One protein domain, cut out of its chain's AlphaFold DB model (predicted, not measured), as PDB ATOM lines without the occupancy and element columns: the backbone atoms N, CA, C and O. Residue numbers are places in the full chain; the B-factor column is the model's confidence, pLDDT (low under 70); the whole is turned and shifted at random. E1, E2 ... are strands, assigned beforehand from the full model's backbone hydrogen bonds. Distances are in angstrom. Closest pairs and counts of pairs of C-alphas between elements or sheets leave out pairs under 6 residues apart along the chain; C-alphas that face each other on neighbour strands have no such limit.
ATOM      1  N   ARG A   7     -22.620   4.535  11.636       85.06
ATOM      2  CA  ARG A   7     -23.592   4.935  12.664       85.06
ATOM      3  C   ARG A   7     -23.701   6.452  12.793       85.06
ATOM      4  O   ARG A   7     -22.691   7.145  12.737       85.06
ATOM      5  N   LYS A   8     -24.916   6.943  13.042       81.81
ATOM      6  CA  LYS A   8     -25.216   8.334  13.405       81.81
ATOM      7  C   LYS A   8     -25.399   8.412  14.917       81.81
ATOM      8  O   LYS A   8     -26.332   7.814  15.456       81.81
ATOM      9  N   LEU A   9     -24.512   9.151  15.579       86.06
ATOM     10  CA  LEU A   9     -24.680   9.606  16.957       86.06
ATOM     11  C   LEU A   9     -25.398  10.960  16.932       86.06
ATOM     12  O   LEU A   9     -24.902  11.912  16.332       86.06
ATOM     13  N   VAL A  10     -26.550  11.055  17.589       81.31
ATOM     14  CA  VAL A  10     -27.227  12.332  17.843       81.31
ATOM     15  C   VAL A  10     -26.726  12.849  19.188       81.31
ATOM     16  O   VAL A  10     -27.071  12.296  20.225       81.31
ATOM     17  N   ILE A  11     -25.864  13.870  19.177       81.69
ATOM     18  CA  ILE A  11     -25.119  14.304  20.376       81.69
ATOM     19  C   ILE A  11     -26.060  14.779  21.499       81.69
ATOM     20  O   ILE A  11     -25.841  14.425  22.656       81.69
ATOM     21  N   SER A  12     -27.131  15.504  21.161       76.06
ATOM     22  CA  SER A  12     -28.116  16.030  22.121       76.06
ATOM     23  C   SER A  12     -28.863  14.937  22.893       76.06
ATOM     24  O   SER A  12     -29.022  15.045  24.104       76.06
ATOM     25  N   THR A  13     -29.275  13.857  22.222       84.56
ATOM     26  CA  THR A  13     -30.024  12.739  22.834       84.56
ATOM     27  C   THR A  13     -29.149  11.539  23.201       84.56
ATOM     28  O   THR A  13     -29.634  10.575  23.788       84.56
ATOM     29  N   ARG A  14     -27.863  11.564  22.822       83.50
ATOM     30  CA  ARG A  14     -26.902  10.443  22.874       83.50
ATOM     31  C   ARG A  14     -27.351   9.177  22.125       83.50
ATOM     32  O   ARG A  14     -26.735   8.123  22.282       83.50
ATOM     33  N   ASN A  15     -28.392   9.260  21.293       80.00
ATOM     34  CA  ASN A  15     -28.934   8.116  20.561       80.00
ATOM     35  C   ASN A  15     -28.006   7.705  19.400       80.00
ATOM     36  O   ASN A  15     -27.457   8.561  18.702       80.00
ATOM     37  N   VAL A  16     -27.845   6.397  19.179       78.31
ATOM     38  CA  VAL A  16     -26.939   5.816  18.176       78.31
ATOM     39  C   VAL A  16     -27.718   4.906  17.230       78.31
ATOM     40  O   VAL A  16     -28.061   3.775  17.570       78.31
ATOM     41  N   THR A  17     -27.934   5.376  16.004       82.56
ATOM     42  CA  THR A  17     -28.621   4.624  14.940       82.56
ATOM     43  C   THR A  17     -27.620   4.082  13.920       82.56
ATOM     44  O   THR A  17     -26.587   4.702  13.660       82.56
ATOM     45  N   ALA A  18     -27.890   2.908  13.343       82.62
ATOM     46  CA  ALA A  18     -27.131   2.402  12.199       82.62
ATOM     47  C   ALA A  18     -27.678   3.032  10.911       82.62
ATOM     48  O   ALA A  18     -28.892   3.105  10.744       82.62
ATOM     49  N   VAL A  19     -26.789   3.482  10.025       80.06
ATOM     50  CA  VAL A  19     -27.154   4.194   8.784       80.06
ATOM     51  C   VAL A  19     -26.616   3.499   7.535       80.06
ATOM     52  O   VAL A  19     -27.168   3.679   6.462       80.06
ATOM     53  N   ALA A  20     -25.585   2.659   7.659       80.62
ATOM     54  CA  ALA A  20     -25.203   1.711   6.613       80.62
ATOM     55  C   ALA A  20     -24.614   0.434   7.225       80.62
ATOM     56  O   ALA A  20     -24.109   0.453   8.350       80.62
ATOM     57  N   GLY A  21     -24.655  -0.661   6.468       73.31
ATOM     58  CA  GLY A  21     -24.214  -1.990   6.884       73.31
ATOM     59  C   GLY A  21     -25.316  -2.804   7.567       73.31
ATOM     60  O   GLY A  21     -25.697  -2.546   8.708       73.31
ATOM     61  N   THR A  22     -25.769  -3.878   6.919       68.25
ATOM     62  CA  THR A  22     -26.663  -4.871   7.550       68.25
ATOM     63  C   THR A  22     -25.926  -5.749   8.568       68.25
ATOM     64  O   THR A  22     -26.545  -6.334   9.453       68.25
ATOM     65  N   GLY A  23     -24.590  -5.809   8.508       65.12
ATOM     66  CA  GLY A  23     -23.757  -6.762   9.255       65.12
ATOM     67  C   GLY A  23     -23.437  -8.047   8.478       65.12
ATOM     68  O   GLY A  23     -22.671  -8.869   8.972       65.12
ATOM     69  N   LEU A  24     -23.977  -8.199   7.264       61.19
ATOM     70  CA  LEU A  24     -23.515  -9.165   6.268       61.19
ATOM     71  C   LEU A  24     -22.524  -8.477   5.312       61.19
ATOM     72  O   LEU A  24     -22.680  -7.292   5.003       61.19
ATOM     73  N   GLY A  25     -21.507  -9.211   4.860       59.41
ATOM     74  CA  GLY A  25     -20.524  -8.710   3.894       59.41
ATOM     75  C   GLY A  25     -21.080  -8.675   2.469       59.41
ATOM     76  O   GLY A  25     -21.867  -9.540   2.091       59.41
ATOM     77  N   GLY A  26     -20.664  -7.688   1.673       63.56
ATOM     78  CA  GLY A  26     -21.128  -7.526   0.294       63.56
ATOM     79  C   GLY A  26     -20.440  -6.381  -0.454       63.56
ATOM     80  O   GLY A  26     -19.542  -5.724   0.076       63.56
ATOM     81  N   SER A  27     -20.856  -6.175  -1.705       56.25
ATOM     82  CA  SER A  27     -20.199  -5.300  -2.691       56.25
ATOM     83  C   SER A  27     -21.136  -4.307  -3.397       56.25
ATOM     84  O   SER A  27     -20.715  -3.654  -4.343       56.25
ATOM     85  N   LYS A  28     -22.407  -4.192  -2.979       57.38
ATOM     86  CA  LYS A  28     -23.405  -3.345  -3.660       57.38
ATOM     87  C   LYS A  28     -23.500  -1.930  -3.085       57.38
ATOM     88  O   LYS A  28     -23.434  -1.737  -1.870       57.38
ATOM     89  N   ASP A  29     -23.724  -0.967  -3.971       54.75
ATOM     90  CA  ASP A  29     -24.181   0.386  -3.643       54.75
ATOM     91  C   ASP A  29     -25.704   0.446  -3.461       54.75
ATOM     92  O   ASP A  29     -26.437  -0.453  -3.883       54.75
ATOM     93  N   GLY A  30     -26.182   1.527  -2.844       58.50
ATOM     94  CA  GLY A  30     -27.601   1.855  -2.718       58.50
ATOM     95  C   GLY A  30     -27.959   2.480  -1.362       58.50
ATOM     96  O   GLY A  30     -27.068   2.772  -0.560       58.50
ATOM     97  N   PRO A  31     -29.259   2.691  -1.089       61.34
ATOM     98  CA  PRO A  31     -29.712   3.501   0.036       61.34
ATOM     99  C   PRO A  31     -29.346   2.901   1.398       61.34
ATOM    100  O   PRO A  31     -29.491   1.693   1.631       61.34
ATOM    101  N   ALA A  32     -28.909   3.804   2.282       61.41
ATOM    102  CA  ALA A  32     -28.600   3.660   3.705       61.41
ATOM    103  C   ALA A  32     -28.831   2.255   4.309       61.41
ATOM    104  O   ALA A  32     -27.901   1.457   4.449       61.41
ATOM    105  N   LEU A  33     -30.081   1.945   4.661       54.94
ATOM    106  CA  LEU A  33     -30.441   0.774   5.466       54.94
ATOM    107  C   LEU A  33     -30.505  -0.555   4.692       54.94
ATOM    108  O   LEU A  33     -30.538  -1.608   5.330       54.94
ATOM    109  N   ALA A  34     -30.537  -0.535   3.356       53.88
ATOM    110  CA  ALA A  34     -30.922  -1.703   2.554       53.88
ATOM    111  C   ALA A  34     -29.776  -2.353   1.759       53.88
ATOM    112  O   ALA A  34     -29.752  -3.577   1.627       53.88
ATOM    113  N   ALA A  35     -28.844  -1.564   1.211       53.34
ATOM    114  CA  ALA A  35     -27.935  -2.050   0.164       53.34
ATOM    115  C   ALA A  35     -26.440  -1.966   0.510       53.34
ATOM    116  O   ALA A  35     -25.696  -2.904   0.209       53.34
ATOM    117  N   ALA A  36     -26.014  -0.882   1.173       58.84
ATOM    118  CA  ALA A  36     -24.619  -0.606   1.514       58.84
ATOM    119  C   ALA A  36     -24.068  -1.623   2.535       58.84
ATOM    120  O   ALA A  36     -24.076  -1.415   3.747       58.84
ATOM    121  N   THR A  37     -23.608  -2.759   2.018       65.06
ATOM    122  CA  THR A  37     -22.961  -3.853   2.746       65.06
ATOM    123  C   THR A  37     -21.458  -3.762   2.544       65.06
ATOM    124  O   THR A  37     -21.000  -3.646   1.409       65.06
ATOM    125  N   PHE A  38     -20.688  -3.817   3.629       73.62
ATOM    126  CA  PHE A  38     -19.229  -3.720   3.598       73.62
ATOM    127  C   PHE A  38     -18.628  -5.075   3.953       73.62
ATOM    128  O   PHE A  38     -18.983  -5.680   4.964       73.62
ATOM    129  N   SER A  39     -17.737  -5.569   3.099       72.50
ATOM    130  CA  SER A  39     -17.075  -6.863   3.298       72.50
ATOM    131  C   SER A  39     -15.893  -6.789   4.273       72.50
ATOM    132  O   SER A  39     -15.456  -7.819   4.790       72.50
ATOM    133  N   SER A  40     -15.391  -5.581   4.547       78.06
ATOM    134  CA  SER A  40     -14.119  -5.362   5.230       78.06
ATOM    135  C   SER A  40     -14.089  -4.073   6.065       78.06
ATOM    136  O   SER A  40     -15.117  -3.432   6.287       78.06
ATOM    137  N   PHE A  41     -12.907  -3.718   6.577       78.00
ATOM    138  CA  PHE A  41     -12.685  -2.433   7.238       78.00
ATOM    139  C   PHE A  41     -12.744  -1.278   6.226       78.00
ATOM    140  O   PHE A  41     -12.458  -1.448   5.044       78.00
ATOM    141  N   LEU A  42     -13.101  -0.087   6.703       83.06
ATOM    142  CA  LEU A  42     -13.138   1.121   5.883       83.06
ATOM    143  C   LEU A  42     -11.817   1.874   6.047       83.06
ATOM    144  O   LEU A  42     -11.386   2.091   7.179       83.06
ATOM    145  N   PHE A  43     -11.196   2.292   4.942       85.81
ATOM    146  CA  PHE A  43      -9.974   3.112   4.986       85.81
ATOM    147  C   PHE A  43     -10.250   4.523   5.522       85.81
ATOM    148  O   PHE A  43      -9.407   5.125   6.180       85.81
ATOM    149  N   GLY A  44     -11.436   5.051   5.229       87.25
ATOM    150  CA  GLY A  44     -11.853   6.386   5.621       87.25
ATOM    151  C   GLY A  44     -13.207   6.747   5.026       87.25
ATOM    152  O   GLY A  44     -13.768   6.011   4.206       87.25
ATOM    153  N   ALA A  45     -13.730   7.891   5.455       89.94
ATOM    154  CA  ALA A  45     -14.983   8.438   4.966       89.94
ATOM    155  C   ALA A  45     -14.922   9.971   4.912       89.94
ATOM    156  O   ALA A  45     -14.361  10.598   5.811       89.94
ATOM    157  N   LYS A  46     -15.513  10.575   3.876       92.88
ATOM    158  CA  LYS A  46     -15.565  12.031   3.670       92.88
ATOM    159  C   LYS A  46     -16.999  12.464   3.371       92.88
ATOM    160  O   LYS A  46     -17.679  11.833   2.565       92.88
ATOM    161  N   TRP A  47     -17.457  13.548   3.995       89.69
ATOM    162  CA  TRP A  47     -18.745  14.152   3.652       89.69
ATOM    163  C   TRP A  47     -18.695  14.765   2.250       89.69
ATOM    164  O   TRP A  47     -17.722  15.435   1.894       89.69
ATOM    165  N   HIS A  48     -19.746  14.555   1.465       89.88
ATOM    166  CA  HIS A  48     -19.884  15.113   0.126       89.88
ATOM    167  C   HIS A  48     -21.342  15.499  -0.132       89.88
ATOM    168  O   HIS A  48     -22.248  14.675  -0.010       89.88
ATOM    169  N   CYS A  49     -21.559  16.755  -0.505       87.25
ATOM    170  CA  CYS A  49     -22.746  17.181  -1.232       87.25
ATOM    171  C   CYS A  49     -22.328  17.372  -2.692       87.25
ATOM    172  O   CYS A  49     -21.238  17.882  -2.944       87.25
ATOM    173  N   ASN A  50     -23.178  16.956  -3.627       79.62
ATOM    174  CA  ASN A  50     -23.026  17.283  -5.040       79.62
ATOM    175  C   ASN A  50     -23.904  18.502  -5.331       79.62
ATOM    176  O   ASN A  50     -25.116  18.428  -5.146       79.62
ATOM    177  N   ASP A  51     -23.329  19.597  -5.818       73.81
ATOM    178  CA  ASP A  51     -24.068  20.850  -6.038       73.81
ATOM    179  C   ASP A  51     -25.185  20.716  -7.094       73.81
ATOM    180  O   ASP A  51     -26.131  21.501  -7.107       73.81
ATOM    181  N   THR A  52     -25.123  19.679  -7.943       73.69
ATOM    182  CA  THR A  52     -26.137  19.388  -8.975       73.69
ATOM    183  C   THR A  52     -27.255  18.436  -8.531       73.69
ATOM    184  O   THR A  52     -28.256  18.313  -9.236       73.69
ATOM    185  N   SER A  53     -27.139  17.767  -7.376       66.88
ATOM    186  CA  SER A  53     -28.182  16.869  -6.856       66.88
ATOM    187  C   SER A  53     -28.498  17.176  -5.399       66.88
ATOM    188  O   SER A  53     -27.605  17.223  -4.564       66.88
ATOM    189  N   THR A  54     -29.779  17.288  -5.046       71.25
ATOM    190  CA  THR A  54     -30.229  17.681  -3.696       71.25
ATOM    191  C   THR A  54     -29.864  16.702  -2.564       71.25
ATOM    192  O   THR A  54     -30.188  16.960  -1.408       71.25
ATOM    193  N   SER A  55     -29.167  15.604  -2.855       78.75
ATOM    194  CA  SER A  55     -28.597  14.660  -1.897       78.75
ATOM    195  C   SER A  55     -27.193  15.071  -1.424       78.75
ATOM    196  O   SER A  55     -26.257  15.236  -2.203       78.75
ATOM    197  N   CYS A  56     -27.022  15.131  -0.103       85.56
ATOM    198  CA  CYS A  56     -25.708  14.996   0.523       85.56
ATOM    199  C   CYS A  56     -25.497  13.540   0.967       85.56
ATOM    200  O   CYS A  56     -26.427  12.731   1.008       85.56
ATOM    201  N   GLY A  57     -24.264  13.184   1.295       89.62
ATOM    202  CA  GLY A  57     -23.928  11.837   1.722       89.62
ATOM    203  C   GLY A  57     -22.479  11.699   2.146       89.62
ATOM    204  O   GLY A  57     -21.764  12.677   2.378       89.62
ATOM    205  N   LEU A  58     -22.057  10.448   2.263       90.81
ATOM    206  CA  LEU A  58     -20.739  10.074   2.740       90.81
ATOM    207  C   LEU A  58     -20.042   9.220   1.676       90.81
ATOM    208  O   LEU A  58     -20.504   8.124   1.359       90.81
ATOM    209  N   LEU A  59     -18.932   9.718   1.133       90.56
ATOM    210  CA  LEU A  59     -18.020   8.930   0.305       90.56
ATOM    211  C   LEU A  59     -17.183   8.039   1.224       90.56
ATOM    212  O   LEU A  59     -16.561   8.538   2.162       90.56
ATOM    213  N   VAL A  60     -17.187   6.731   0.976       91.38
ATOM    214  CA  VAL A  60     -16.640   5.700   1.869       91.38
ATOM    215  C   VAL A  60     -15.725   4.764   1.085       91.38
ATOM    216  O   VAL A  60     -16.177   4.142   0.128       91.38
ATOM    217  N   ALA A  61     -14.468   4.625   1.505       90.94
ATOM    218  CA  ALA A  61     -13.508   3.714   0.877       90.94
ATOM    219  C   ALA A  61     -13.538   2.321   1.542       90.94
ATOM    220  O   ALA A  61     -13.165   2.190   2.713       90.94
ATOM    221  N   ASP A  62     -13.965   1.287   0.807       86.50
ATOM    222  CA  ASP A  62     -13.988  -0.117   1.258       86.50
ATOM    223  C   ASP A  62     -12.680  -0.832   0.878       86.50
ATOM    224  O   ASP A  62     -12.301  -0.902  -0.293       86.50
ATOM    225  N   TYR A  63     -11.973  -1.365   1.877       83.31
ATOM    226  CA  TYR A  63     -10.621  -1.903   1.720       83.31
ATOM    227  C   TYR A  63     -10.559  -3.103   0.756       83.31
ATOM    228  O   TYR A  63      -9.668  -3.173  -0.085       83.31
ATOM    229  N   ALA A  64     -11.501  -4.046   0.841       81.06
ATOM    230  CA  ALA A  64     -11.407  -5.340   0.151       81.06
ATOM    231  C   ALA A  64     -11.758  -5.329  -1.350       81.06
ATOM    232  O   ALA A  64     -11.652  -6.364  -2.005       81.06
ATOM    233  N   ASN A  65     -12.184  -4.192  -1.900       82.75
ATOM    234  CA  ASN A  65     -12.431  -4.018  -3.338       82.75
ATOM    235  C   ASN A  65     -11.873  -2.696  -3.894       82.75
ATOM    236  O   ASN A  65     -11.986  -2.460  -5.093       82.75
ATOM    237  N   GLY A  66     -11.285  -1.838  -3.051       83.88
ATOM    238  CA  GLY A  66     -10.741  -0.539  -3.454       83.88
ATOM    239  C   GLY A  66     -11.791   0.485  -3.899       83.88
ATOM    240  O   GLY A  66     -11.421   1.549  -4.393       83.88
ATOM    241  N   ALA A  67     -13.089   0.196  -3.751       84.25
ATOM    242  CA  ALA A  67     -14.150   1.064  -4.242       84.25
ATOM    243  C   ALA A  67     -14.450   2.212  -3.267       84.25
ATOM    244  O   ALA A  67     -14.573   2.013  -2.053       84.25
ATOM    245  N   VAL A  68     -14.653   3.411  -3.821       86.69
ATOM    246  CA  VAL A  68     -15.240   4.547  -3.104       86.69
ATOM    247  C   VAL A  68     -16.740   4.562  -3.378       86.69
ATOM    248  O   VAL A  68     -17.171   4.839  -4.494       86.69
ATOM    249  N   ARG A  69     -17.538   4.260  -2.352       85.38
ATOM    250  CA  ARG A  69     -19.003   4.179  -2.423       85.38
ATOM    251  C   ARG A  69     -19.649   5.453  -1.893       85.38
ATOM    252  O   ARG A  69     -19.215   5.966  -0.861       85.38
ATOM    253  N   PHE A  70     -20.711   5.939  -2.533       85.00
ATOM    254  CA  PHE A  70     -21.515   7.048  -2.004       85.00
ATOM    255  C   PHE A  70     -22.692   6.515  -1.184       85.00
ATOM    256  O   PHE A  70     -23.698   6.056  -1.724       85.00
ATOM    257  N   VAL A  71     -22.583   6.602   0.141       85.69
ATOM    258  CA  VAL A  71     -23.705   6.357   1.049       85.69
ATOM    259  C   VAL A  71     -24.557   7.622   1.080       85.69
ATOM    260  O   VAL A  71     -24.225   8.587   1.770       85.69
ATOM    261  N   SER A  72     -25.655   7.624   0.323       80.44
ATOM    262  CA  SER A  72     -26.637   8.707   0.346       80.44
ATOM    263  C   SER A  72     -27.238   8.842   1.746       80.44
ATOM    264  O   SER A  72     -27.890   7.917   2.241       80.44
ATOM    265  N   LEU A  73     -27.034   9.997   2.374       79.88
ATOM    266  CA  LEU A  73     -27.658  10.348   3.642       79.88
ATOM    267  C   LEU A  73     -28.837  11.248   3.292       79.88
ATOM    268  O   LEU A  73     -28.658  12.444   3.075       79.88
TER     269      LEU A  73
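This is residues 7 to 73 of the 866 residues of the protein "Transmembrane protein, putative" of Bodo saltans (UniProt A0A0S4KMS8). A strongly twisted sheet of three strands, E3, E4 and E5, makes one part, and a separate two-stranded hairpin of E1 and E2 sticks out from the rest with its turn, residues 10 to 15. A long stretch with no named element, residues 21 to 41, joins the two. The printed part has 67 residues, with five named strands in the order E1 to E5 and no named helix; the class is all strand, though under half of the residues, 31, are in named elements. Both sheets are antiparallel, in the orders E1 - E2 and E3 - E4 - E5. The whole is compact, with a radius of gyration of the C-alphas of 12.4 A and spans of 35 by 31 by 21 A.

Start with E1, residues 7 to 10, and E2, residues 15 to 20: this hairpin is antiparallel at 150 degrees, with N 8 and O 17 at 2.9 A. Go on to E3, residues 42 to 49, and E4, residues 56 to 62, a hairpin at 160 degrees, where N 46 and O 59 are 2.9 A apart. E5, residues 68 to 73, forms a hairpin with E4 at 147 degrees, with N 60 and O 69 at 2.8 A; E3, E4 and E5 are a meander, each strand the antiparallel neighbour of the one before. E2 and E3 are apart; the closest C-alphas of E2 and E5, Ala 20 and Val 71, are 7.4 A apart.

Find C-alpha 7 at (-23.592, 4.935, 12.664), where E1 begins its 9.7 A. E2 spans 15.8 A, E3 20.0 A, E4 19.1 A and E5 15.3 A, ending at C-alpha 73 (-27.658, 10.348, 3.642).

Look for the C-alphas farthest apart at Ser 12 and Asn 65, 36.0 A. The printed part has no cut, and E2 to E3 is the long link. Residues 22 to 37 and residue 53 are under pLDDT 70.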